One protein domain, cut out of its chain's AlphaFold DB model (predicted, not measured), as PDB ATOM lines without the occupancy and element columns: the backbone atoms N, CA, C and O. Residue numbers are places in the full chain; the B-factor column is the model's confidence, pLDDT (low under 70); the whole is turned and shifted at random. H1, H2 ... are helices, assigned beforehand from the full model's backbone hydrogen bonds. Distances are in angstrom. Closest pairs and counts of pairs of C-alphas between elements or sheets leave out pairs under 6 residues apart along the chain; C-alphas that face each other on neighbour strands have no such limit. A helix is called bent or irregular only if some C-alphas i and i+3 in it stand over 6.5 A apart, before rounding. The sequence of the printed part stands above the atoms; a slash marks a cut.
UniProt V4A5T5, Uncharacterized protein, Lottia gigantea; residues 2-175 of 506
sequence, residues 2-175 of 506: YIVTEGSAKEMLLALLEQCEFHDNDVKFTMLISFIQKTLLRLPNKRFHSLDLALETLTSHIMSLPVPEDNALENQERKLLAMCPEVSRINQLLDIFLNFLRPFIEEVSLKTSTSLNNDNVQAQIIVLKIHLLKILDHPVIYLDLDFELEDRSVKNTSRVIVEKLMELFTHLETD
ATOM      1  N   TYR A   2     203.948 165.187 189.020       59.09
ATOM      2  CA  TYR A   2     202.478 165.029 189.034       59.09
ATOM      3  C   TYR A   2     201.966 163.797 189.817       59.09
ATOM      4  O   TYR A   2     201.014 163.876 190.581       59.09
ATOM      5  N   ILE A   3     202.664 162.661 189.719       61.47
ATOM      6  CA  ILE A   3     202.272 161.425 190.421       61.47
ATOM      7  C   ILE A   3     202.440 161.560 191.952       61.47
ATOM      8  O   ILE A   3     201.665 160.995 192.715       61.47
ATOM      9  N   VAL A   4     203.408 162.361 192.420       62.81
ATOM     10  CA  VAL A   4     203.656 162.604 193.860       62.81
ATOM     11  C   VAL A   4     202.600 163.538 194.460       62.81
ATOM     12  O   VAL A   4     202.365 163.496 195.667       62.81
ATOM     13  N   THR A   5     201.948 164.369 193.642       63.72
ATOM     14  CA  THR A   5     200.901 165.302 194.085       63.72
ATOM     15  C   THR A   5     199.500 164.695 194.029       63.72
ATOM     16  O   THR A   5     198.706 164.978 194.918       63.72
ATOM     17  N   GLU A   6     199.222 163.811 193.067       67.06
ATOM     18  CA  GLU A   6     197.880 163.243 192.839       67.06
ATOM     19  C   GLU A   6     197.721 161.790 193.329       67.06
ATOM     20  O   GLU A   6     196.614 161.347 193.619       67.06
ATOM     21  N   GLY A   7     198.815 161.031 193.470       69.19
ATOM     22  CA  GLY A   7     198.776 159.620 193.875       69.19
ATOM     23  C   GLY A   7     198.496 159.384 195.366       69.19
ATOM     24  O   GLY A   7     198.674 160.281 196.206       69.19
ATOM     25  N   SER A   8     198.106 158.142 195.694       80.50
ATOM     26  CA  SER A   8     197.938 157.639 197.066       80.50
ATOM     27  C   SER A   8     199.245 157.768 197.852       80.50
ATOM     28  O   SER A   8     200.254 157.148 197.520       80.50
ATOM     29  N   ALA A   9     199.234 158.574 198.918       78.38
ATOM     30  CA  ALA A   9     200.448 158.911 199.663       78.38
ATOM     31  C   ALA A   9     201.124 157.696 200.329       78.38
ATOM     32  O   ALA A   9     202.342 157.683 200.475       78.38
ATOM     33  N   LYS A  10     200.365 156.659 200.715       81.12
ATOM     34  CA  LYS A  10     200.933 155.452 201.343       81.12
ATOM     35  C   LYS A  10     201.667 154.562 200.340       81.12
ATOM     36  O   LYS A  10     202.782 154.135 200.614       81.12
ATOM     37  N   GLU A  11     201.055 154.307 199.189       83.00
ATOM     38  CA  GLU A  11     201.639 153.468 198.131       83.00
ATOM     39  C   GLU A  11     202.829 154.169 197.479       83.00
ATOM     40  O   GLU A  11     203.870 153.552 197.264       83.00
ATOM     41  N   MET A  12     202.713 155.483 197.257       84.81
ATOM     42  CA  MET A  12     203.817 156.292 196.748       84.81
ATOM     43  C   MET A  12     205.009 156.281 197.709       84.81
ATOM     44  O   MET A  12     206.142 156.165 197.260       84.81
ATOM     45  N   LEU A  13     204.779 156.374 199.023       85.50
ATOM     46  CA  LEU A  13     205.866 156.309 199.997       85.50
ATOM     47  C   LEU A  13     206.622 154.979 199.906       85.50
ATOM     48  O   LEU A  13     207.843 155.000 199.821       85.50
ATOM     49  N   LEU A  14     205.913 153.846 199.888       85.56
ATOM     50  CA  LEU A  14     206.546 152.526 199.795       85.56
ATOM     51  C   LEU A  14     207.342 152.370 198.496       85.56
ATOM     52  O   LEU A  14     208.502 151.978 198.546       85.56
ATOM     53  N   ALA A  15     206.765 152.772 197.359       85.44
ATOM     54  CA  ALA A  15     207.452 152.725 196.072       85.44
ATOM     55  C   ALA A  15     208.706 153.615 196.048       85.44
ATOM     56  O   ALA A  15     209.727 153.233 195.486       85.44
ATOM     57  N   LEU A  16     208.662 154.804 196.661       85.56
ATOM     58  CA  LEU A  16     209.834 155.682 196.754       85.56
ATOM     59  C   LEU A  16     210.917 155.104 197.675       85.56
ATOM     60  O   LEU A  16     212.097 155.236 197.356       85.56
ATOM     61  N   LEU A  17     210.534 154.469 198.787       86.88
ATOM     62  CA  LEU A  17     211.476 153.862 199.731       86.88
ATOM     63  C   LEU A  17     212.167 152.627 199.149       86.88
ATOM     64  O   LEU A  17     213.384 152.537 199.248       86.88
ATOM     65  N   GLU A  18     211.440 151.759 198.444       86.00
ATOM     66  CA  GLU A  18     212.018 150.616 197.716       86.00
ATOM     67  C   GLU A  18     213.076 151.080 196.698       86.00
ATOM     68  O   GLU A  18     214.128 150.473 196.516       86.00
ATOM     69  N   GLN A  19     212.849 152.232 196.061       83.12
ATOM     70  CA  GLN A  19     213.828 152.820 195.149       83.12
ATOM     71  C   GLN A  19     215.052 153.413 195.868       83.12
ATOM     72  O   GLN A  19     216.099 153.548 195.228       83.12
ATOM     73  N   CYS A  20     214.945 153.759 197.151       80.75
ATOM     74  CA  CYS A  20     216.039 154.251 197.995       80.75
ATOM     75  C   CYS A  20     216.812 153.142 198.725       80.75
ATOM     76  O   CYS A  20     217.895 153.422 199.224       80.75
ATOM     77  N   GLU A  21     216.281 151.921 198.789       75.62
ATOM     78  CA  GLU A  21     216.866 150.809 199.552       75.62
ATOM     79  C   GLU A  21     218.215 150.334 198.981       75.62
ATOM     80  O   GLU A  21     219.091 149.874 199.707       75.62
ATOM     81  N   PHE A  22     218.428 150.516 197.676       68.56
ATOM     82  CA  PHE A  22     219.711 150.243 197.031       68.56
ATOM     83  C   PHE A  22     220.661 151.427 197.252       68.56
ATOM     84  O   PHE A  22     220.570 152.443 196.554       68.56
ATOM     85  N   HIS A  23     221.579 151.292 198.216       70.94
ATOM     86  CA  HIS A  23     222.528 152.330 198.659       70.94
ATOM     87  C   HIS A  23     223.610 152.719 197.624       70.94
ATOM     88  O   HIS A  23     224.639 153.306 197.957       70.94
ATOM     89  N   ASP A  24     223.389 152.423 196.346       66.31
ATOM     90  CA  ASP A  24     224.412 152.480 195.304       66.31
ATOM     91  C   ASP A  24     224.473 153.843 194.594       66.31
ATOM     92  O   ASP A  24     225.393 154.100 193.817       66.31
ATOM     93  N   ASN A  25     223.487 154.729 194.805       79.62
ATOM     94  CA  ASN A  25     223.361 155.960 194.019       79.62
ATOM     95  C   ASN A  25     222.916 157.193 194.830       79.62
ATOM     96  O   ASN A  25     221.726 157.432 195.051       79.62
ATOM     97  N   ASP A  26     223.883 158.051 195.162       84.62
ATOM     98  CA  ASP A  26     223.658 159.317 195.876       84.62
ATOM     99  C   ASP A  26     222.796 160.322 195.102       84.62
ATOM    100  O   ASP A  26     222.061 161.113 195.698       84.62
ATOM    101  N   VAL A  27     222.860 160.305 193.768       84.75
ATOM    102  CA  VAL A  27     222.036 161.180 192.921       84.75
ATOM    103  C   VAL A  27     220.575 160.764 193.045       84.75
ATOM    104  O   VAL A  27     219.691 161.608 193.213       84.75
ATOM    105  N   LYS A  28     220.318 159.452 193.034       84.69
ATOM    106  CA  LYS A  28     218.987 158.882 193.256       84.69
ATOM    107  C   LYS A  28     218.478 159.234 194.656       84.69
ATOM    108  O   LYS A  28     217.369 159.751 194.767       84.69
ATOM    109  N   PHE A  29     219.306 159.060 195.688       87.94
ATOM    110  CA  PHE A  29     218.992 159.461 197.063       87.94
ATOM    111  C   PHE A  29     218.602 160.948 197.157       87.94
ATOM    112  O   PHE A  29     217.520 161.283 197.642       87.94
ATOM    113  N   THR A  30     219.435 161.836 196.607       87.94
ATOM    114  CA  THR A  30     219.239 163.298 196.638       87.94
ATOM    115  C   THR A  30     217.942 163.732 195.950       87.94
ATOM    116  O   THR A  30     217.259 164.645 196.416       87.94
ATOM    117  N   MET A  31     217.557 163.073 194.854       86.44
ATOM    118  CA  MET A  31     216.289 163.365 194.181       86.44
ATOM    119  C   MET A  31     215.088 162.846 194.979       86.44
ATOM    120  O   MET A  31     214.119 163.582 195.200       86.44
ATOM    121  N   LEU A  32     215.145 161.584 195.414       88.44
ATOM    122  CA  LEU A  32     214.016 160.889 196.033       88.44
ATOM    123  C   LEU A  32     213.677 161.426 197.422       88.44
ATOM    124  O   LEU A  32     212.492 161.535 197.740       88.44
ATOM    125  N   ILE A  33     214.665 161.841 198.219       91.25
ATOM    126  CA  ILE A  33     214.434 162.335 199.585       91.25
ATOM    127  C   ILE A  33     213.473 163.535 199.625       91.25
ATOM    128  O   ILE A  33     212.598 163.607 200.488       91.25
ATOM    129  N   SER A  34     213.540 164.426 198.628       89.38
ATOM    130  CA  SER A  34     212.614 165.559 198.505       89.38
ATOM    131  C   SER A  34     211.173 165.117 198.200       89.38
ATOM    132  O   SER A  34     210.209 165.716 198.689       89.38
ATOM    133  N   PHE A  35     210.998 164.042 197.422       88.81
ATOM    134  CA  PHE A  35     209.686 163.468 197.119       88.81
ATOM    135  C   PHE A  35     209.128 162.678 198.301       88.81
ATOM    136  O   PHE A  35     207.932 162.783 198.584       88.81
ATOM    137  N   ILE A  36     209.982 161.958 199.029       90.31
ATOM    138  CA  ILE A  36     209.623 161.275 200.276       90.31
ATOM    139  C   ILE A  36     209.133 162.308 201.295       90.31
ATOM    140  O   ILE A  36     208.051 162.137 201.855       90.31
ATOM    141  N   GLN A  37     209.845 163.431 201.462       92.38
ATOM    142  CA  GLN A  37     209.447 164.508 202.377       92.38
ATOM    143  C   GLN A  37     208.050 165.043 202.051       92.38
ATOM    144  O   GLN A  37     207.178 165.092 202.919       92.38
ATOM    145  N   LYS A  38     207.810 165.401 200.783       89.06
ATOM    146  CA  LYS A  38     206.511 165.913 200.322       89.06
ATOM    147  C   LYS A  38     205.393 164.891 200.517       89.06
ATOM    148  O   LYS A  38     204.298 165.260 200.931       89.06
ATOM    149  N   THR A  39     205.664 163.614 200.253       88.25
ATOM    150  CA  THR A  39     204.690 162.526 200.424       88.25
ATOM    151  C   THR A  39     204.336 162.329 201.898       88.25
ATOM    152  O   THR A  39     203.158 162.238 202.241       88.25
ATOM    153  N   LEU A  40     205.334 162.350 202.784       88.44
ATOM    154  CA  LEU A  40     205.139 162.275 204.231       88.44
ATOM    155  C   LEU A  40     204.340 163.471 204.764       88.44
ATOM    156  O   LEU A  40     203.433 163.287 205.571       88.44
ATOM    157  N   LEU A  41     204.611 164.692 204.302       87.69
ATOM    158  CA  LEU A  41     203.867 165.885 204.727       87.69
ATOM    159  C   LEU A  41     202.383 165.861 204.310       87.69
ATOM    160  O   LEU A  41     201.570 166.513 204.960       87.69
ATOM    161  N   ARG A  42     202.007 165.082 203.283       86.31
ATOM    162  CA  ARG A  42     200.603 164.875 202.869       86.31
ATOM    163  C   ARG A  42     199.845 163.862 203.738       86.31
ATOM    164  O   ARG A  42     198.620 163.793 203.641       86.31
ATOM    165  N   LEU A  43     200.532 163.042 204.540       81.81
ATOM    166  CA  LEU A  43     199.878 162.009 205.348       81.81
ATOM    167  C   LEU A  43     199.146 162.620 206.565       81.81
ATOM    168  O   LEU A  43     199.697 163.499 207.227       81.81
ATOM    169  N   PRO A  44     197.929 162.141 206.896       67.12
ATOM    170  CA  PRO A  44     197.135 162.653 208.017       67.12
ATOM    171  C   PRO A  44     197.709 162.258 209.394       67.12
ATOM    172  O   PRO A  44     198.689 161.517 209.498       67.12
ATOM    173  N   ASN A  45     197.070 162.739 210.472       59.69
ATOM    174  CA  ASN A  45     197.431 162.442 211.868       59.69
ATOM    175  C   ASN A  45     197.681 160.930 212.086       59.69
ATOM    176  O   ASN A  45     196.854 160.114 211.679       59.69
ATOM    177  N   LYS A  46     198.785 160.582 212.781       63.34
ATOM    178  CA  LYS A  46     199.407 159.234 212.938       63.34
ATOM    179  C   LYS A  46     200.450 158.840 211.869       63.34
ATOM    180  O   LYS A  46     200.606 157.666 211.547       63.34
ATOM    181  N   ARG A  47     201.229 159.809 211.375       77.25
ATOM    182  CA  ARG A  47     202.346 159.593 210.431       77.25
ATOM    183  C   ARG A  47     203.554 158.848 211.017       77.25
ATOM    184  O   ARG A  47     204.402 158.415 210.249       77.25
ATOM    185  N   PHE A  48     203.664 158.699 212.339       80.31
ATOM    186  CA  PHE A  48     204.920 158.268 212.966       80.31
ATOM    187  C   PHE A  48     205.483 156.958 212.382       80.31
ATOM    188  O   PHE A  48     206.656 156.935 212.056       80.31
ATOM    189  N   HIS A  49     204.657 155.932 212.130       83.00
ATOM    190  CA  HIS A  49     205.109 154.676 211.512       83.00
ATOM    191  C   HIS A  49     205.688 154.859 210.103       83.00
ATOM    192  O   HIS A  49     206.664 154.217 209.735       83.00
ATOM    193  N   SER A  50     205.077 155.730 209.299       87.38
ATOM    194  CA  SER A  50     205.557 156.043 207.950       87.38
ATOM    195  C   SER A  50     206.845 156.862 207.984       87.38
ATOM    196  O   SER A  50     207.700 156.686 207.125       87.38
ATOM    197  N   LEU A  51     206.974 157.753 208.970       88.75
ATOM    198  CA  LEU A  51     208.196 158.518 209.186       88.75
ATOM    199  C   LEU A  51     209.336 157.609 209.657       88.75
ATOM    200  O   LEU A  51     210.427 157.713 209.125       88.75
ATOM    201  N   ASP A  52     209.064 156.716 210.602       87.81
ATOM    202  CA  ASP A  52     210.009 155.737 211.143       87.81
ATOM    203  C   ASP A  52     210.586 154.844 210.038       87.81
ATOM    204  O   ASP A  52     211.793 154.818 209.822       87.81
ATOM    205  N   LEU A  53     209.723 154.244 209.210       88.12
ATOM    206  CA  LEU A  53     210.157 153.442 208.060       88.12
ATOM    207  C   LEU A  53     211.015 154.243 207.063       88.12
ATOM    208  O   LEU A  53     212.011 153.744 206.534       88.12
ATOM    209  N   ALA A  54     210.628 155.494 206.800       91.25
ATOM    210  CA  ALA A  54     211.395 156.359 205.917       91.25
ATOM    211  C   ALA A  54     212.763 156.708 206.514       91.25
ATOM    212  O   ALA A  54     213.759 156.707 205.797       91.25
ATOM    213  N   LEU A  55     212.823 156.989 207.814       91.81
ATOM    214  CA  LEU A  55     214.063 157.319 208.500       91.81
ATOM    215  C   LEU A  55     215.000 156.121 208.603       91.81
ATOM    216  O   LEU A  55     216.188 156.303 208.379       91.81
ATOM    217  N   GLU A  56     214.499 154.908 208.837       89.81
ATOM    218  CA  GLU A  56     215.321 153.693 208.779       89.81
ATOM    219  C   GLU A  56     216.012 153.543 207.424       89.81
ATOM    220  O   GLU A  56     217.233 153.397 207.362       89.81
ATOM    221  N   THR A  57     215.263 153.688 206.329       89.75
ATOM    222  CA  THR A  57     215.817 153.581 204.969       89.75
ATOM    223  C   THR A  57     216.840 154.691 204.697       89.75
ATOM    224  O   THR A  57     217.960 154.440 204.253       89.75
ATOM    225  N   LEU A  58     216.480 155.944 204.992       92.19
ATOM    226  CA  LEU A  58     217.318 157.102 204.677       92.19
ATOM    227  C   LEU A  58     218.567 157.185 205.564       92.19
ATOM    228  O   LEU A  58     219.645 157.525 205.080       92.19
ATOM    229  N   THR A  59     218.441 156.879 206.857       91.19
ATOM    230  CA  THR A  59     219.584 156.814 207.772       91.19
ATOM    231  C   THR A  59     220.493 155.652 207.406       91.19
ATOM    232  O   THR A  59     221.702 155.848 207.410       91.19
ATOM    233  N   SER A  60     219.960 154.490 207.016       89.38
ATOM    234  CA  SER A  60     220.785 153.359 206.565       89.38
ATOM    235  C   SER A  60     221.668 153.720 205.366       89.38
ATOM    236  O   SER A  60     222.851 153.382 205.373       89.38
ATOM    237  N   HIS A  61     221.156 154.503 204.406       91.00
ATOM    238  CA  HIS A  61     221.966 155.031 203.297       91.00
ATOM    239  C   HIS A  61     223.142 155.882 203.802       91.00
ATOM    240  O   HIS A  61     224.286 155.662 203.412       91.00
ATOM    241  N   ILE A  62     222.893 156.818 204.725       91.88
ATOM    242  CA  ILE A  62     223.927 157.706 205.298       91.88
ATOM    243  C   ILE A  62     224.945 156.927 206.140       91.88
ATOM    244  O   ILE A  62     226.145 157.196 206.081       91.88
ATOM    245  N   MET A  63     224.483 155.944 206.912       90.50
ATOM    246  CA  MET A  63     225.340 155.073 207.721       90.50
ATOM    247  C   MET A  63     226.218 154.164 206.855       90.50
ATOM    248  O   MET A  63     227.264 153.725 207.316       90.50
ATOM    249  N   SER A  64     225.816 153.888 205.610       91.25
ATOM    250  CA  SER A  64     226.586 153.056 204.677       91.25
ATOM    251  C   SER A  64     227.729 153.794 203.970       91.25
ATOM    252  O   SER A  64     228.508 153.169 203.247       91.25
ATOM    253  N   LEU A  65     227.841 155.116 204.158       91.19
ATOM    254  CA  LEU A  65     228.910 155.910 203.557       91.19
ATOM    255  C   LEU A  65     230.291 155.417 204.021       91.19
ATOM    256  O   LEU A  65     230.446 154.985 205.160       91.19
ATOM    257  N   PRO A  66     231.321 155.476 203.160       90.31
ATOM    258  CA  PRO A  66     232.661 155.079 203.559       90.31
ATOM    259  C   PRO A  66     233.214 156.057 204.595       90.31
ATOM    260  O   PRO A  66     233.010 157.270 204.506       90.31
ATOM    261  N   VAL A  67     233.958 155.526 205.561       90.06
ATOM    262  CA  VAL A  67     234.666 156.361 206.531       90.06
ATOM    263  C   VAL A  67     235.845 157.043 205.831       90.06
ATOM    264  O   VAL A  67     236.643 156.332 205.219       90.06
ATOM    265  N   PRO A  68     235.998 158.377 205.950       88.69
ATOM    266  CA  PRO A  68     237.155 159.084 205.417       88.69
ATOM    267  C   PRO A  68     238.478 158.538 205.962       88.69
ATOM    268  O   PRO A  68     238.575 158.155 207.134       88.69
ATOM    269  N   GLU A  69     239.503 158.538 205.114       82.94
ATOM    270  CA  GLU A  69     240.861 158.218 205.539       82.94
ATOM    271  C   GLU A  69     241.459 159.371 206.349       82.94
ATOM    272  O   GLU A  69     241.310 160.548 206.029       82.94
ATOM    273  N   ASP A  70     242.141 159.009 207.431       71.94
ATOM    274  CA  ASP A  70     242.695 159.953 208.404       71.94
ATOM    275  C   ASP A  70     243.977 160.633 207.890       71.94
ATOM    276  O   ASP A  70     244.367 161.699 208.359       71.94
ATOM    277  N   ASN A  71     244.664 159.992 206.931       77.94
ATOM    278  CA  ASN A  71     245.914 160.425 206.287       77.94
ATOM    279  C   ASN A  71     247.051 160.866 207.233       77.94
ATOM    280  O   ASN A  71     248.062 161.380 206.770       77.94
ATOM    281  N   ALA A  72     246.902 160.640 208.543       78.25
ATOM    282  CA  ALA A  72     247.823 161.055 209.598       78.25
ATOM    283  C   ALA A  72     248.237 162.541 209.516       78.25
ATOM    284  O   ALA A  72     249.380 162.877 209.820       78.25
ATOM    285  N   LEU A  73     247.314 163.416 209.102       82.44
ATOM    286  CA  LEU A  73     247.588 164.841 208.888       82.44
ATOM    287  C   LEU A  73     247.848 165.583 210.207       82.44
ATOM    288  O   LEU A  73     247.156 165.378 211.211       82.44
ATOM    289  N   GLU A  74     248.818 166.496 210.183       79.19
ATOM    290  CA  GLU A  74     249.295 167.238 211.356       79.19
ATOM    291  C   GLU A  74     248.774 168.685 211.376       79.19
ATOM    292  O   GLU A  74     248.601 169.329 210.341       79.19
ATOM    293  N   ASN A  75     248.497 169.217 212.569       78.81
ATOM    294  CA  ASN A  75     248.070 170.601 212.815       78.81
ATOM    295  C   ASN A  75     247.104 171.180 211.756       78.81
ATOM    296  O   ASN A  75     245.962 170.742 211.616       78.81
ATOM    297  N   GLN A  76     247.564 172.193 211.014       77.25
ATOM    298  CA  GLN A  76     246.785 172.911 210.010       77.25
ATOM    299  C   GLN A  76     246.564 172.100 208.726       77.25
ATOM    300  O   GLN A  76     245.625 172.407 207.992       77.25
ATOM    301  N   GLU A  77     247.363 171.061 208.462       79.25
ATOM    302  CA  GLU A  77     247.177 170.172 207.309       79.25
ATOM    303  C   GLU A  77     245.849 169.420 207.400       79.25
ATOM    304  O   GLU A  77     245.248 169.122 206.372       79.25
ATOM    305  N   ARG A  78     245.312 169.209 208.611       82.25
ATOM    306  CA  ARG A  78     243.972 168.629 208.808       82.25
ATOM    307  C   ARG A  78     242.870 169.408 208.092       82.25
ATOM    308  O   ARG A  78     241.889 168.810 207.658       82.25
ATOM    309  N   LYS A  79     243.051 170.714 207.850       79.56
ATOM    310  CA  LYS A  79     242.106 171.521 207.055       79.56
ATOM    311  C   LYS A  79     241.937 170.982 205.626       79.56
ATOM    312  O   LYS A  79     240.892 171.206 205.018       79.56
ATOM    313  N   LEU A  80     242.911 170.232 205.104       82.50
ATOM    314  CA  LEU A  80     242.827 169.562 203.803       82.50
ATOM    315  C   LEU A  80     241.792 168.428 203.783       82.50
ATOM    316  O   LEU A  80     241.286 168.113 202.707       82.50
ATOM    317  N   LEU A  81     241.400 167.872 204.939       83.62
ATOM    318  CA  LEU A  81     240.324 166.873 205.023       83.62
ATOM    319  C   LEU A  81     239.003 167.412 204.466       83.62
ATOM    320  O   LEU A  81     238.219 166.649 203.914       83.62
ATOM    321  N   ALA A  82     238.769 168.727 204.531       80.06
ATOM    322  CA  ALA A  82     237.590 169.353 203.933       80.06
ATOM    323  C   ALA A  82     237.527 169.188 202.401       80.06
ATOM    324  O   ALA A  82     236.439 169.212 201.828       80.06
ATOM    325  N   MET A  83     238.678 169.010 201.745       80.50
ATOM    326  CA  MET A  83     238.790 168.821 200.293       80.50
ATOM    327  C   MET A  83     238.715 167.346 199.878       80.50
ATOM    328  O   MET A  83     238.685 167.045 198.685       80.50
ATOM    329  N   CYS A  84     238.681 166.424 200.843       86.75
ATOM    330  CA  CYS A  84     238.546 164.994 200.601       86.75
ATOM    331  C   CYS A  84     237.172 164.706 199.957       86.75
ATOM    332  O   CYS A  84     236.146 165.126 200.511       86.75
ATOM    333  N   PRO A  85     237.109 164.001 198.810       87.62
ATOM    334  CA  PRO A  85     235.848 163.694 198.132       87.62
ATOM    335  C   PRO A  85     234.822 163.004 199.038       87.62
ATOM    336  O   PRO A  85     233.637 163.326 198.991       87.62
ATOM    337  N   GLU A  86     235.279 162.106 199.907       90.44
ATOM    338  CA  GLU A  86     234.491 161.357 200.884       90.44
ATOM    339  C   GLU A  86     233.860 162.288 201.924       90.44
ATOM    340  O   GLU A  86     232.667 162.190 202.204       90.44
ATOM    341  N   VAL A  87     234.636 163.241 202.453       91.50
ATOM    342  CA  VAL A  87     234.155 164.245 203.415       91.50
ATOM    343  C   VAL A  87     233.149 165.187 202.756       91.50
ATOM    344  O   VAL A  87     232.101 165.469 203.335       91.50
ATOM    345  N   SER A  88     233.424 165.637 201.530       90.56
ATOM    346  CA  SER A  88     232.502 166.478 200.755       90.56
ATOM    347  C   SER A  88     231.177 165.757 200.476       90.56
ATOM    348  O   SER A  88     230.100 166.307 200.720       90.56
ATOM    349  N   ARG A  89     231.252 164.482 200.069       92.12
ATOM    350  CA  ARG A  89     230.101 163.593 199.862       92.12
ATOM    351  C   ARG A  89     229.275 163.430 201.140       92.12
ATOM    352  O   ARG A  89     228.058 163.607 201.102       92.12
ATOM    353  N   ILE A  90     229.925 163.135 202.267       94.12
ATOM    354  CA  ILE A  90     229.271 163.038 203.580       94.12
ATOM    355  C   ILE A  90     228.556 164.347 203.913       94.12
ATOM    356  O   ILE A  90     227.368 164.334 204.230       94.12
ATOM    357  N   ASN A  91     229.253 165.474 203.798       94.00
ATOM    358  CA  ASN A  91     228.707 166.787 204.117       94.00
ATOM    359  C   ASN A  91     227.470 167.119 203.271       94.00
ATOM    360  O   ASN A  91     226.447 167.551 203.805       94.00
ATOM    361  N   GLN A  92     227.523 166.864 201.965       93.81
ATOM    362  CA  GLN A  92     226.390 167.092 201.073       93.81
ATOM    363  C   GLN A  92     225.163 166.263 201.484       93.81
ATOM    364  O   GLN A  92     224.063 166.803 201.611       93.81
ATOM    365  N   LEU A  93     225.342 164.959 201.706       94.25
ATOM    366  CA  LEU A  93     224.238 164.057 202.046       94.25
ATOM    367  C   LEU A  93     223.668 164.337 203.439       94.25
ATOM    368  O   LEU A  93     222.448 164.295 203.615       94.25
ATOM    369  N   LEU A  94     224.525 164.685 204.403       95.06
ATOM    370  CA  LEU A  94     224.092 165.129 205.724       95.06
ATOM    371  C   LEU A  94     223.251 166.400 205.637       95.06
ATOM    372  O   LEU A  94     222.171 166.435 206.222       95.06
ATOM    373  N   ASP A  95     223.676 167.423 204.890       95.62
ATOM    374  CA  ASP A  95     222.891 168.657 204.783       95.62
ATOM    375  C   ASP A  95     221.505 168.405 204.172       95.62
ATOM    376  O   ASP A  95     220.489 168.882 204.692       95.62
ATOM    377  N   ILE A  96     221.437 167.589 203.114       94.94
ATOM    378  CA  ILE A  96     220.174 167.186 202.482       94.94
ATOM    379  C   ILE A  96     219.277 166.442 203.482       94.94
ATOM    380  O   ILE A  96     218.077 166.722 203.564       94.94
ATOM    381  N   PHE A  97     219.838 165.534 204.278       95.50
ATOM    382  CA  PHE A  97     219.085 164.798 205.290       95.50
ATOM    383  C   PHE A  97     218.600 165.685 206.444       95.50
ATOM    384  O   PHE A  97     217.453 165.575 206.878       95.50
ATOM    385  N   LEU A  98     219.413 166.629 206.919       95.94
ATOM    386  CA  LEU A  98     218.982 167.584 207.945       95.94
ATOM    387  C   LEU A  98     217.872 168.506 207.416       95.94
ATOM    388  O   LEU A  98     216.903 168.782 208.126       95.94
ATOM    389  N   ASN A  99     217.952 168.925 206.147       95.19
ATOM    390  CA  ASN A  99     216.863 169.641 205.468       95.19
ATOM    391  C   ASN A  99     215.588 168.788 205.362       95.19
ATOM    392  O   ASN A  99     214.482 169.319 205.490       95.19
ATOM    393  N   PHE A 100     215.729 167.473 205.164       95.00
ATOM    394  CA  PHE A 100     214.612 166.530 205.190       95.00
ATOM    395  C   PHE A 100     213.923 166.485 206.566       95.00
ATOM    396  O   PHE A 100     212.692 166.536 206.634       95.00
ATOM    397  N   LEU A 101     214.699 166.437 207.653       94.25
ATOM    398  CA  LEU A 101     214.182 166.348 209.024       94.25
ATOM    399  C   LEU A 101     213.480 167.617 209.508       94.25
ATOM    400  O   LEU A 101     212.497 167.534 210.249       94.25
ATOM    401  N   ARG A 102     213.983 168.784 209.096       94.44
ATOM    402  CA  ARG A 102     213.581 170.096 209.610       94.44
ATOM    403  C   ARG A 102     212.064 170.302 209.786       94.44
ATOM    404  O   ARG A 102     211.663 170.581 210.916       94.44
ATOM    405  N   PRO A 103     211.197 170.127 208.767       92.19
ATOM    406  CA  PRO A 103     209.765 170.387 208.935       92.19
ATOM    407  C   PRO A 103     209.101 169.452 209.953       92.19
ATOM    408  O   PRO A 103     208.146 169.845 210.616       92.19
ATOM    409  N   PHE A 104     209.600 168.223 210.112       91.19
ATOM    410  CA  PHE A 104     209.058 167.269 211.079       91.19
ATOM    411  C   PHE A 104     209.446 167.621 212.516       91.19
ATOM    412  O   PHE A 104     208.659 167.382 213.432       91.19
ATOM    413  N   ILE A 105     210.635 168.194 212.707       90.88
ATOM    414  CA  ILE A 105     211.121 168.677 214.004       90.88
ATOM    415  C   ILE A 105     210.375 169.955 214.406       90.88
ATOM    416  O   ILE A 105     209.868 170.042 215.524       90.88
ATOM    417  N   GLU A 106     210.229 170.910 213.483       89.12
ATOM    418  CA  GLU A 106     209.479 172.152 213.710       89.12
ATOM    419  C   GLU A 106     208.002 171.871 214.046       89.12
ATOM    420  O   GLU A 106     207.466 172.426 215.007       89.12
ATOM    421  N   GLU A 107     207.357 170.944 213.326       86.31
ATOM    422  CA  GLU A 107     205.972 170.519 213.587       86.31
ATOM    423  C   GLU A 107     205.785 170.001 215.023       86.31
ATOM    424  O   GLU A 107     204.797 170.312 215.692       86.31
ATOM    425  N   VAL A 108     206.728 169.192 215.502       84.56
ATOM    426  CA  VAL A 108     206.668 168.556 216.821       84.56
ATOM    427  C   VAL A 108     207.012 169.542 217.939       84.56
ATOM    428  O   VAL A 108     206.358 169.531 218.986       84.56
ATOM    429  N   SER A 109     207.964 170.442 217.701       81.19
ATOM    430  CA  SER A 109     208.311 171.531 218.622       81.19
ATOM    431  C   SER A 109     207.097 172.432 218.911       81.19
ATOM    432  O   SER A 109     206.765 172.687 220.070       81.19
ATOM    433  N   LEU A 110     206.333 172.802 217.874       76.06
ATOM    434  CA  LEU A 110     205.103 173.603 218.001       76.06
ATOM    435  C   LEU A 110     203.944 172.863 218.695       76.06
ATOM    436  O   LEU A 110     203.103 173.478 219.350       76.06
ATOM    437  N   LYS A 111     203.865 171.536 218.556       67.88
ATOM    438  CA  LYS A 111     202.825 170.716 219.208       67.88
ATOM    439  C   LYS A 111     203.126 170.450 220.683       67.88
ATOM    440  O   LYS A 111     202.202 170.317 221.483       67.88
ATOM    441  N   THR A 112     204.401 170.413 221.055       60.62
ATOM    442  CA  THR A 112     204.835 170.169 222.440       60.62
ATOM    443  C   THR A 112     204.467 171.333 223.368       60.62
ATOM    444  O   THR A 112     204.161 171.110 224.536       60.62
ATOM    445  N   SER A 113     204.392 172.562 222.848       57.66
ATOM    446  CA  SER A 113     203.919 173.733 223.603       57.66
ATOM    447  C   SER A 113     202.396 173.779 223.799       57.66
ATOM    448  O   SER A 113     201.919 174.529 224.647       57.66
ATOM    449  N   THR A 114     201.627 172.983 223.045       57.19
ATOM    450  CA  THR A 114     200.155 173.059 223.005       57.19
ATOM    451  C   THR A 114     199.438 171.784 223.461       57.19
ATOM    452  O   THR A 114     198.286 171.871 223.885       57.19
ATOM    453  N   SER A 115     200.073 170.605 223.436       53.12
ATOM    454  CA  SER A 115     199.451 169.350 223.888       53.12
ATOM    455  C   SER A 115     200.437 168.462 224.657       53.12
ATOM    456  O   SER A 115     201.335 167.859 224.070       53.12
ATOM    457  N   LEU A 116     200.251 168.343 225.974       52.25
ATOM    458  CA  LEU A 116     201.181 167.630 226.858       52.25
ATOM    459  C   LEU A 116     201.053 166.090 226.836       52.25
ATOM    460  O   LEU A 116     201.944 165.428 227.343       52.25
ATOM    461  N   ASN A 117     200.016 165.502 226.218       54.91
ATOM    462  CA  ASN A 117     199.690 164.069 226.379       54.91
ATOM    463  C   ASN A 117     199.295 163.343 225.073       54.91
ATOM    464  O   ASN A 117     198.332 162.579 225.054       54.91
ATOM    465  N   ASN A 118     199.987 163.581 223.954       69.19
ATOM    466  CA  ASN A 118     199.752 162.800 222.731       69.19
ATOM    467  C   ASN A 118     200.872 161.771 222.519       69.19
ATOM    468  O   ASN A 118     201.958 162.126 222.056       69.19
ATOM    469  N   ASP A 119     200.587 160.497 222.804       72.06
ATOM    470  CA  ASP A 119     201.533 159.377 222.666       72.06
ATOM    471  C   ASP A 119     202.180 159.309 221.273       72.06
ATOM    472  O   ASP A 119     203.354 158.970 221.138       72.06
ATOM    473  N   ASN A 120     201.455 159.712 220.221       74.81
ATOM    474  CA  ASN A 120     201.993 159.730 218.856       74.81
ATOM    475  C   ASN A 120     203.064 160.812 218.649       74.81
ATOM    476  O   ASN A 120     203.986 160.614 217.862       74.81
ATOM    477  N   VAL A 121     202.941 161.959 219.326       79.50
ATOM    478  CA  VAL A 121     203.929 163.048 219.241       79.50
ATOM    479  C   VAL A 121     205.192 162.642 219.991       79.50
ATOM    480  O   VAL A 121     206.285 162.794 219.459       79.50
ATOM    481  N   GLN A 122     205.044 162.036 221.172       79.50
ATOM    482  CA  GLN A 122     206.175 161.498 221.934       79.50
ATOM    483  C   GLN A 122     206.916 160.402 221.160       79.50
ATOM    484  O   GLN A 122     208.144 160.422 221.088       79.50
ATOM    485  N   ALA A 123     206.185 159.502 220.495       80.19
ATOM    486  CA  ALA A 123     206.776 158.509 219.603       80.19
ATOM    487  C   ALA A 123     207.591 159.144 218.472       80.19
ATOM    488  O   ALA A 123     208.720 158.733 218.212       80.19
ATOM    489  N   GLN A 124     207.045 160.181 217.839       85.25
ATOM    490  CA  GLN A 124     207.729 160.900 216.771       85.25
ATOM    491  C   GLN A 124     209.002 161.612 217.267       85.25
ATOM    492  O   GLN A 124     210.016 161.560 216.575       85.25
ATOM    493  N   ILE A 125     208.979 162.224 218.460       85.75
ATOM    494  CA  ILE A 125     210.170 162.826 219.093       85.75
ATOM    495  C   ILE A 125     211.264 161.775 219.267       85.75
ATOM    496  O   ILE A 125     212.413 162.018 218.906       85.75
ATOM    497  N   ILE A 126     210.913 160.615 219.826       83.31
ATOM    498  CA  ILE A 126     211.874 159.550 220.130       83.31
ATOM    499  C   ILE A 126     212.538 159.038 218.851       83.31
ATOM    500  O   ILE A 126     213.763 158.973 218.801       83.31
ATOM    501  N   VAL A 127     211.754 158.748 217.809       86.38
ATOM    502  CA  VAL A 127     212.282 158.299 216.511       86.38
ATOM    503  C   VAL A 127     213.258 159.337 215.945       86.38
ATOM    504  O   VAL A 127     214.404 159.012 215.645       86.38
ATOM    505  N   LEU A 128     212.865 160.614 215.886       90.75
ATOM    506  CA  LEU A 128     213.737 161.683 215.383       90.75
ATOM    507  C   LEU A 128     215.059 161.775 216.169       90.75
ATOM    508  O   LEU A 128     216.120 161.902 215.562       90.75
ATOM    509  N   LYS A 129     215.014 161.654 217.505       89.12
ATOM    510  CA  LYS A 129     216.217 161.642 218.357       89.12
ATOM    511  C   LYS A 129     217.134 160.463 218.050       89.12
ATOM    512  O   LYS A 129     218.342 160.657 217.948       89.12
ATOM    513  N   ILE A 130     216.581 159.260 217.892       87.12
ATOM    514  CA  ILE A 130     217.362 158.051 217.589       87.12
ATOM    515  C   ILE A 130     218.118 158.228 216.271       87.12
ATOM    516  O   ILE A 130     219.320 157.977 216.228       87.12
ATOM    517  N   HIS A 131     217.468 158.726 215.218       90.56
ATOM    518  CA  HIS A 131     218.130 158.917 213.923       90.56
ATOM    519  C   HIS A 131     219.189 160.029 213.940       90.56
ATOM    520  O   HIS A 131     220.234 159.876 213.308       90.56
ATOM    521  N   LEU A 132     218.985 161.105 214.710       93.50
ATOM    522  CA  LEU A 132     220.039 162.101 214.942       93.50
ATOM    523  C   LEU A 132     221.239 161.491 215.682       93.50
ATOM    524  O   LEU A 132     222.380 161.743 215.305       93.50
ATOM    525  N   LEU A 133     221.001 160.639 216.687       91.62
ATOM    526  CA  LEU A 133     222.061 159.925 217.405       91.62
ATOM    527  C   LEU A 133     222.793 158.909 216.516       91.62
ATOM    528  O   LEU A 133     224.017 158.821 216.604       91.62
ATOM    529  N   LYS A 134     222.088 158.176 215.641       91.38
ATOM    530  CA  LYS A 134     222.704 157.265 214.657       91.38
ATOM    531  C   LYS A 134     223.717 158.029 213.791       91.38
ATOM    532  O   LYS A 134     224.857 157.604 213.663       91.38
ATOM    533  N   ILE A 135     223.361 159.227 213.327       94.19
ATOM    534  CA  ILE A 135     224.253 160.072 212.515       94.19
ATOM    535  C   ILE A 135     225.486 160.568 213.289       94.19
ATOM    536  O   ILE A 135     226.560 160.748 212.706       94.19
ATOM    537  N   LEU A 136     225.350 160.765 214.606       95.00
ATOM    538  CA  LEU A 136     226.481 161.074 215.485       95.00
ATOM    539  C   LEU A 136     227.453 159.892 215.641       95.00
ATOM    540  O   LEU A 136     228.649 160.136 215.774       95.00
ATOM    541  N   ASP A 137     226.977 158.641 215.594       92.88
ATOM    542  CA  ASP A 137     227.840 157.441 215.549       92.88
ATOM    543  C   ASP A 137     228.572 157.338 214.211       92.88
ATOM    544  O   ASP A 137     229.775 157.095 214.173       92.88
ATOM    545  N   HIS A 138     227.859 157.563 213.108       92.81
ATOM    546  CA  HIS A 138     228.439 157.586 211.776       92.81
ATOM    547  C   HIS A 138     227.588 158.450 210.828       92.81
ATOM    548  O   HIS A 138     226.375 158.293 210.780       92.81
ATOM    549  N   PRO A 139     228.175 159.332 210.004       93.56
ATOM    550  CA  PRO A 139     229.607 159.553 209.814       93.56
ATOM    551  C   PRO A 139     230.199 160.673 210.690       93.56
ATOM    552  O   PRO A 139     231.408 160.889 210.636       93.56
ATOM    553  N   VAL A 140     229.403 161.397 211.492       94.81
ATOM    554  CA  VAL A 140     229.842 162.665 212.121       94.81
ATOM    555  C   VAL A 140     231.047 162.499 213.047       94.81
ATOM    556  O   VAL A 140     231.917 163.371 213.072       94.81
ATOM    557  N   ILE A 141     231.160 161.384 213.776       94.50
ATOM    558  CA  ILE A 141     232.319 161.155 214.649       94.50
ATOM    559  C   ILE A 141     233.655 161.109 213.888       94.50
ATOM    560  O   ILE A 141     234.700 161.390 214.473       94.50
ATOM    561  N   TYR A 142     233.632 160.804 212.590       93.25
ATOM    562  CA  TYR A 142     234.813 160.741 211.725       93.25
ATOM    563  C   TYR A 142     235.091 162.053 210.990       93.25
ATOM    564  O   TYR A 142     235.988 162.103 210.155       93.25
ATOM    565  N   LEU A 143     234.333 163.113 211.272       92.00
ATOM    566  CA  LEU A 143     234.559 164.425 210.682       92.00
ATOM    567  C   LEU A 143     235.435 165.285 211.588       92.00
ATOM    568  O   LEU A 143     235.265 165.322 212.816       92.00
ATOM    569  N   ASP A 144     236.335 166.033 210.955       90.12
ATOM    570  CA  ASP A 144     237.042 167.116 211.618       90.12
ATOM    571  C   ASP A 144     236.101 168.315 211.805       90.12
ATOM    572  O   ASP A 144     235.507 168.828 210.849       90.12
ATOM    573  N   LEU A 145     235.943 168.723 213.062       88.94
ATOM    574  CA  LEU A 145     235.047 169.796 213.501       88.94
ATOM    575  C   LEU A 145     235.816 170.937 214.169       88.94
ATOM    576  O   LEU A 145     235.182 171.813 214.763       88.94
ATOM    577  N   ASP A 146     237.149 170.899 214.079       80.06
ATOM    578  CA  ASP A 146     238.031 171.866 214.707       80.06
ATOM    579  C   ASP A 146     237.738 173.286 214.217       80.06
ATOM    580  O   ASP A 146     237.639 173.553 213.014       80.06
ATOM    581  N   PHE A 147     237.557 174.194 215.169       76.62
ATOM    582  CA  PHE A 147     237.265 175.591 214.903       76.62
ATOM    583  C   PHE A 147     237.666 176.448 216.101       76.62
ATOM    584  O   PHE A 147     237.055 176.384 217.166       76.62
ATOM    585  N   GLU A 148     238.661 177.305 215.899       68.12
ATOM    586  CA  GLU A 148     239.099 178.268 216.902       68.12
ATOM    587  C   GLU A 148     238.467 179.637 216.626       68.12
ATOM    588  O   GLU A 148     238.690 180.252 215.578       68.12
ATOM    589  N   LEU A 149     237.667 180.115 217.588       62.16
ATOM    590  CA  LEU A 149     236.988 181.417 217.536       62.16
ATOM    591  C   LEU A 149     237.976 182.594 217.502       62.16
ATOM    592  O   LEU A 149     237.679 183.629 216.903       62.16
ATOM    593  N   GLU A 150     239.136 182.439 218.138       59.94
ATOM    594  CA  GLU A 150     240.153 183.488 218.275       59.94
ATOM    595  C   GLU A 150     240.914 183.738 216.964       59.94
ATOM    596  O   GLU A 150     241.313 184.867 216.676       59.94
ATOM    597  N   ASP A 151     241.011 182.717 216.111       58.53
ATOM    598  CA  ASP A 151     241.910 182.696 214.955       58.53
ATOM    599  C   ASP A 151     241.288 183.291 213.673       58.53
ATOM    600  O   ASP A 151     241.879 183.246 212.593       58.53
ATOM    601  N   ARG A 152     240.058 183.836 213.761       56.59
ATOM    602  CA  ARG A 152     239.244 184.344 212.623       56.59
ATOM    603  C   ARG A 152     239.178 183.377 211.429       56.59
ATOM    604  O   ARG A 152     238.955 183.797 210.291       56.59
ATOM    605  N   SER A 153     239.389 182.090 211.680       65.00
ATOM    606  CA  SER A 153     239.420 181.065 210.646       65.00
ATOM    607  C   SER A 153     238.025 180.868 210.040       65.00
ATOM    608  O   SER A 153     237.006 181.110 210.683       65.00
ATOM    609  N   VAL A 154     237.952 180.476 208.766       75.69
ATOM    610  CA  VAL A 154     236.666 180.149 208.132       75.69
ATOM    611  C   VAL A 154     236.205 178.790 208.659       75.69
ATOM    612  O   VAL A 154     236.973 177.829 208.628       75.69
ATOM    613  N   LYS A 155     234.954 178.703 209.134       83.69
ATOM    614  CA  LYS A 155     234.360 177.436 209.587       83.69
ATOM    615  C   LYS A 155     234.384 176.403 208.460       83.69
ATOM    616  O   LYS A 155     233.952 176.692 207.345       83.69
ATOM    617  N   ASN A 156     234.824 175.187 208.775       84.88
ATOM    618  CA  ASN A 156     234.718 174.058 207.856       84.88
ATOM    619  C   ASN A 156     233.237 173.732 207.570       84.88
ATOM    620  O   ASN A 156     232.379 173.871 208.444       84.88
ATOM    621  N   THR A 157     232.923 173.249 206.369       89.50
ATOM    622  CA  THR A 157     231.577 172.803 205.983       89.50
ATOM    623  C   THR A 157     231.028 171.754 206.951       89.50
ATOM    624  O   THR A 157     229.883 171.875 207.386       89.50
ATOM    625  N   SER A 158     231.862 170.798 207.381       92.38
ATOM    626  CA  SER A 158     231.493 169.795 208.391       92.38
ATOM    627  C   SER A 158     231.025 170.444 209.697       92.38
ATOM    628  O   SER A 158     230.026 170.029 210.281       92.38
ATOM    629  N   ARG A 159     231.701 171.519 210.131       92.50
ATOM    630  CA  ARG A 159     231.335 172.271 211.337       92.50
ATOM    631  C   ARG A 159     229.962 172.919 211.196       92.50
ATOM    632  O   ARG A 159     229.137 172.775 212.091       92.50
ATOM    633  N   VAL A 160     229.703 173.592 210.077       92.88
ATOM    634  CA  VAL A 160     228.413 174.259 209.819       92.88
ATOM    635  C   VAL A 160     227.257 173.252 209.820       92.88
ATOM    636  O   VAL A 160     226.202 173.511 210.398       92.88
ATOM    637  N   ILE A 161     227.462 172.078 209.222       94.69
ATOM    638  CA  ILE A 161     226.453 171.010 209.185       94.69
ATOM    639  C   ILE A 161     226.176 170.462 210.586       94.69
ATOM    640  O   ILE A 161     225.018 170.249 210.943       94.69
ATOM    641  N   VAL A 162     227.211 170.258 211.401       95.62
ATOM    642  CA  VAL A 162     227.033 169.767 212.775       95.62
ATOM    643  C   VAL A 162     226.383 170.817 213.680       95.62
ATOM    644  O   VAL A 162     225.568 170.455 214.524       95.62
ATOM    645  N   GLU A 163     226.653 172.108 213.479       95.12
ATOM    646  CA  GLU A 163     225.928 173.185 214.173       95.12
ATOM    647  C   GLU A 163     224.425 173.127 213.872       95.12
ATOM    648  O   GLU A 163     223.613 173.146 214.797       95.12
ATOM    649  N   LYS A 164     224.056 172.941 212.600       95.44
ATOM    650  CA  LYS A 164     222.662 172.741 212.179       95.44
ATOM    651  C   LYS A 164     222.047 171.464 212.759       95.44
ATOM    652  O   LYS A 164     220.883 171.464 213.152       95.44
ATOM    653  N   LEU A 165     222.808 170.368 212.828       96.12
ATOM    654  CA  LEU A 165     222.367 169.129 213.478       96.12
ATOM    655  C   LEU A 165     222.038 169.386 214.951       96.12
ATOM    656  O   LEU A 165     220.969 168.998 215.416       96.12
ATOM    657  N   MET A 166     222.937 170.061 215.669       95.50
ATOM    658  CA  MET A 166     222.759 170.365 217.087       95.50
ATOM    659  C   MET A 166     221.599 171.334 217.328       95.50
ATOM    660  O   MET A 166     220.836 171.109 218.261       95.50
ATOM    661  N   GLU A 167     221.395 172.335 216.468       94.31
ATOM    662  CA  GLU A 167     220.212 173.211 216.499       94.31
ATOM    663  C   GLU A 167     218.907 172.406 216.380       94.31
ATOM    664  O   GLU A 167     217.982 172.560 217.178       94.31
ATOM    665  N   LEU A 168     218.836 171.471 215.430       93.75
ATOM    666  CA  LEU A 168     217.681 170.582 215.298       93.75
ATOM    667  C   LEU A 168     217.506 169.674 216.525       93.75
ATOM    668  O   LEU A 168     216.376 169.404 216.942       93.75
ATOM    669  N   PHE A 169     218.601 169.218 217.131       92.94
ATOM    670  CA  PHE A 169     218.554 168.364 218.314       92.94
ATOM    671  C   PHE A 169     218.060 169.135 219.554       92.94
ATOM    672  O   PHE A 169     217.238 168.613 220.310       92.94
ATOM    673  N   THR A 170     218.456 170.397 219.743       91.81
ATOM    674  CA  THR A 170     218.015 171.229 220.884       91.81
ATOM    675  C   THR A 170     216.540 171.640 220.807       91.81
ATOM    676  O   THR A 170     215.970 172.081 221.811       91.81
ATOM    677  N   HIS A 171     215.893 171.479 219.647       90.06
ATOM    678  CA  HIS A 171     214.435 171.568 219.511       90.06
ATOM    679  C   HIS A 171     213.699 170.317 220.009       90.06
ATOM    680  O   HIS A 171     212.518 170.401 220.346       90.06
ATOM    681  N   LEU A 172     214.370 169.164 220.053       87.38
ATOM    682  CA  LEU A 172     213.789 167.889 220.478       87.38
ATOM    683  C   LEU A 172     214.134 167.540 221.928       87.38
ATOM    684  O   LEU A 172     213.332 166.904 222.617       87.38
ATOM    685  N   GLU A 173     215.343 167.878 222.376       86.69
ATOM    686  CA  GLU A 173     215.855 167.554 223.706       86.69
ATOM    687  C   GLU A 173     216.014 168.803 224.571       86.69
ATOM    688  O   GLU A 173     216.557 169.824 224.153       86.69
ATOM    689  N   THR A 174     215.526 168.694 225.802       84.00
ATOM    690  CA  THR A 174     215.560 169.775 226.789       84.00
ATOM    691  C   THR A 174     216.688 169.602 227.796       84.00
ATOM    692  O   THR A 174     217.116 170.597 228.373       84.00
ATOM    693  N   ASP A 175     217.146 168.363 228.010       86.56
ATOM    694  CA  ASP A 175     218.211 168.028 228.954       86.56
ATOM    695  C   ASP A 175     219.115 166.926 228.376       86.56
ATOM    696  O   ASP A 175     218.811 165.728 228.443       86.56
TER     697      ASP A 175
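Overview. This is residues 2 to 175 of the 506 residues of an uncharacterized protein of Lottia gigantea (UniProt V4A5T5). Two rows of three roughly parallel helices lie side by side as a slab: H2, H4 and H7 in one row, and H3, H6a and H8, running against them, in the other. Past its bend the long H6 swings across to the first part of H7, while little H1 sits by H3 at one end and H5 reaches out at the other on a long link; residues 113 to 118 and 148 to 154 stick out. The printed part has 174 residues with eight named helices, H1 to H8 in chain order, and no named strand, and is all helix. It is compact, with a radius of gyration of the C-alphas of 17.7 A and spans of 53 by 38 by 24 A.

Along the chain. H1, residues 2 to 6, begins at C-alpha 2 (202.478, 165.029, 189.034). H2 is residues 9 to 20, H3 residues 26 to 41 and 22.7 A long, and H4 residues 48 to 63 and 21.3 A long. H5 is residues 75 to 83. H6, residues 85 to 112, was assigned as one helix by its hydrogen bonds but is bent, with C-alphas 100 and 103 7.2 A apart; its arms are H6a, residues 85 to 100, 22.6 A long, and H6b, residues 103 to 112. H7, residues 119 to 137, is 27.3 A long. H8, residues 157 to 170, is 20.2 A long and ends at C-alpha 170 (218.015, 171.229, 220.884).

Arrangement. H2, H3, H4, H6a, H7 and H8 form an up and down bundle, each running against the one before. H2 and H3 touch as a hairpin, closest at the C-alphas of Ala 9 and Thr 39, 5.6 A. H4 touches H7 at a shallow tilt of 2 degrees, the same way, closest at the C-alphas of Phe 48 and Gln 124, 5.4 A. H6a touches H8, closest at the C-alphas of Asn 91 and Ser 158, 5.9 A. H6b touches residues 121 to 128 of H7 at a steep tilt of 47 degrees, closest at the C-alphas of Val 108 and Val 121, 6.6 A. H1 touches H3, closest at the C-alphas of Val 4 and Thr 39, 6.6 A. H5 touches no helix. In H1, H2, H4, H6a, H6b, H7 and H8 every O i to N i+4 pair is within hydrogen-bond range; H3 has 10 of 12, and H5 0 of 5 but 6 of 6 O i to N i+3 pairs.

Size, cuts and confidence. The C-alphas of Glu 6 and Glu 74, the two farthest apart, are 54.8 A apart. The printed part has no cut. The links H4 to H5 and H7 to H8 are long. Mean pLDDT of the printed part is 83.8; 25 residues are under 70, among them 2 to 7, 111 to 118 and 148 to 153.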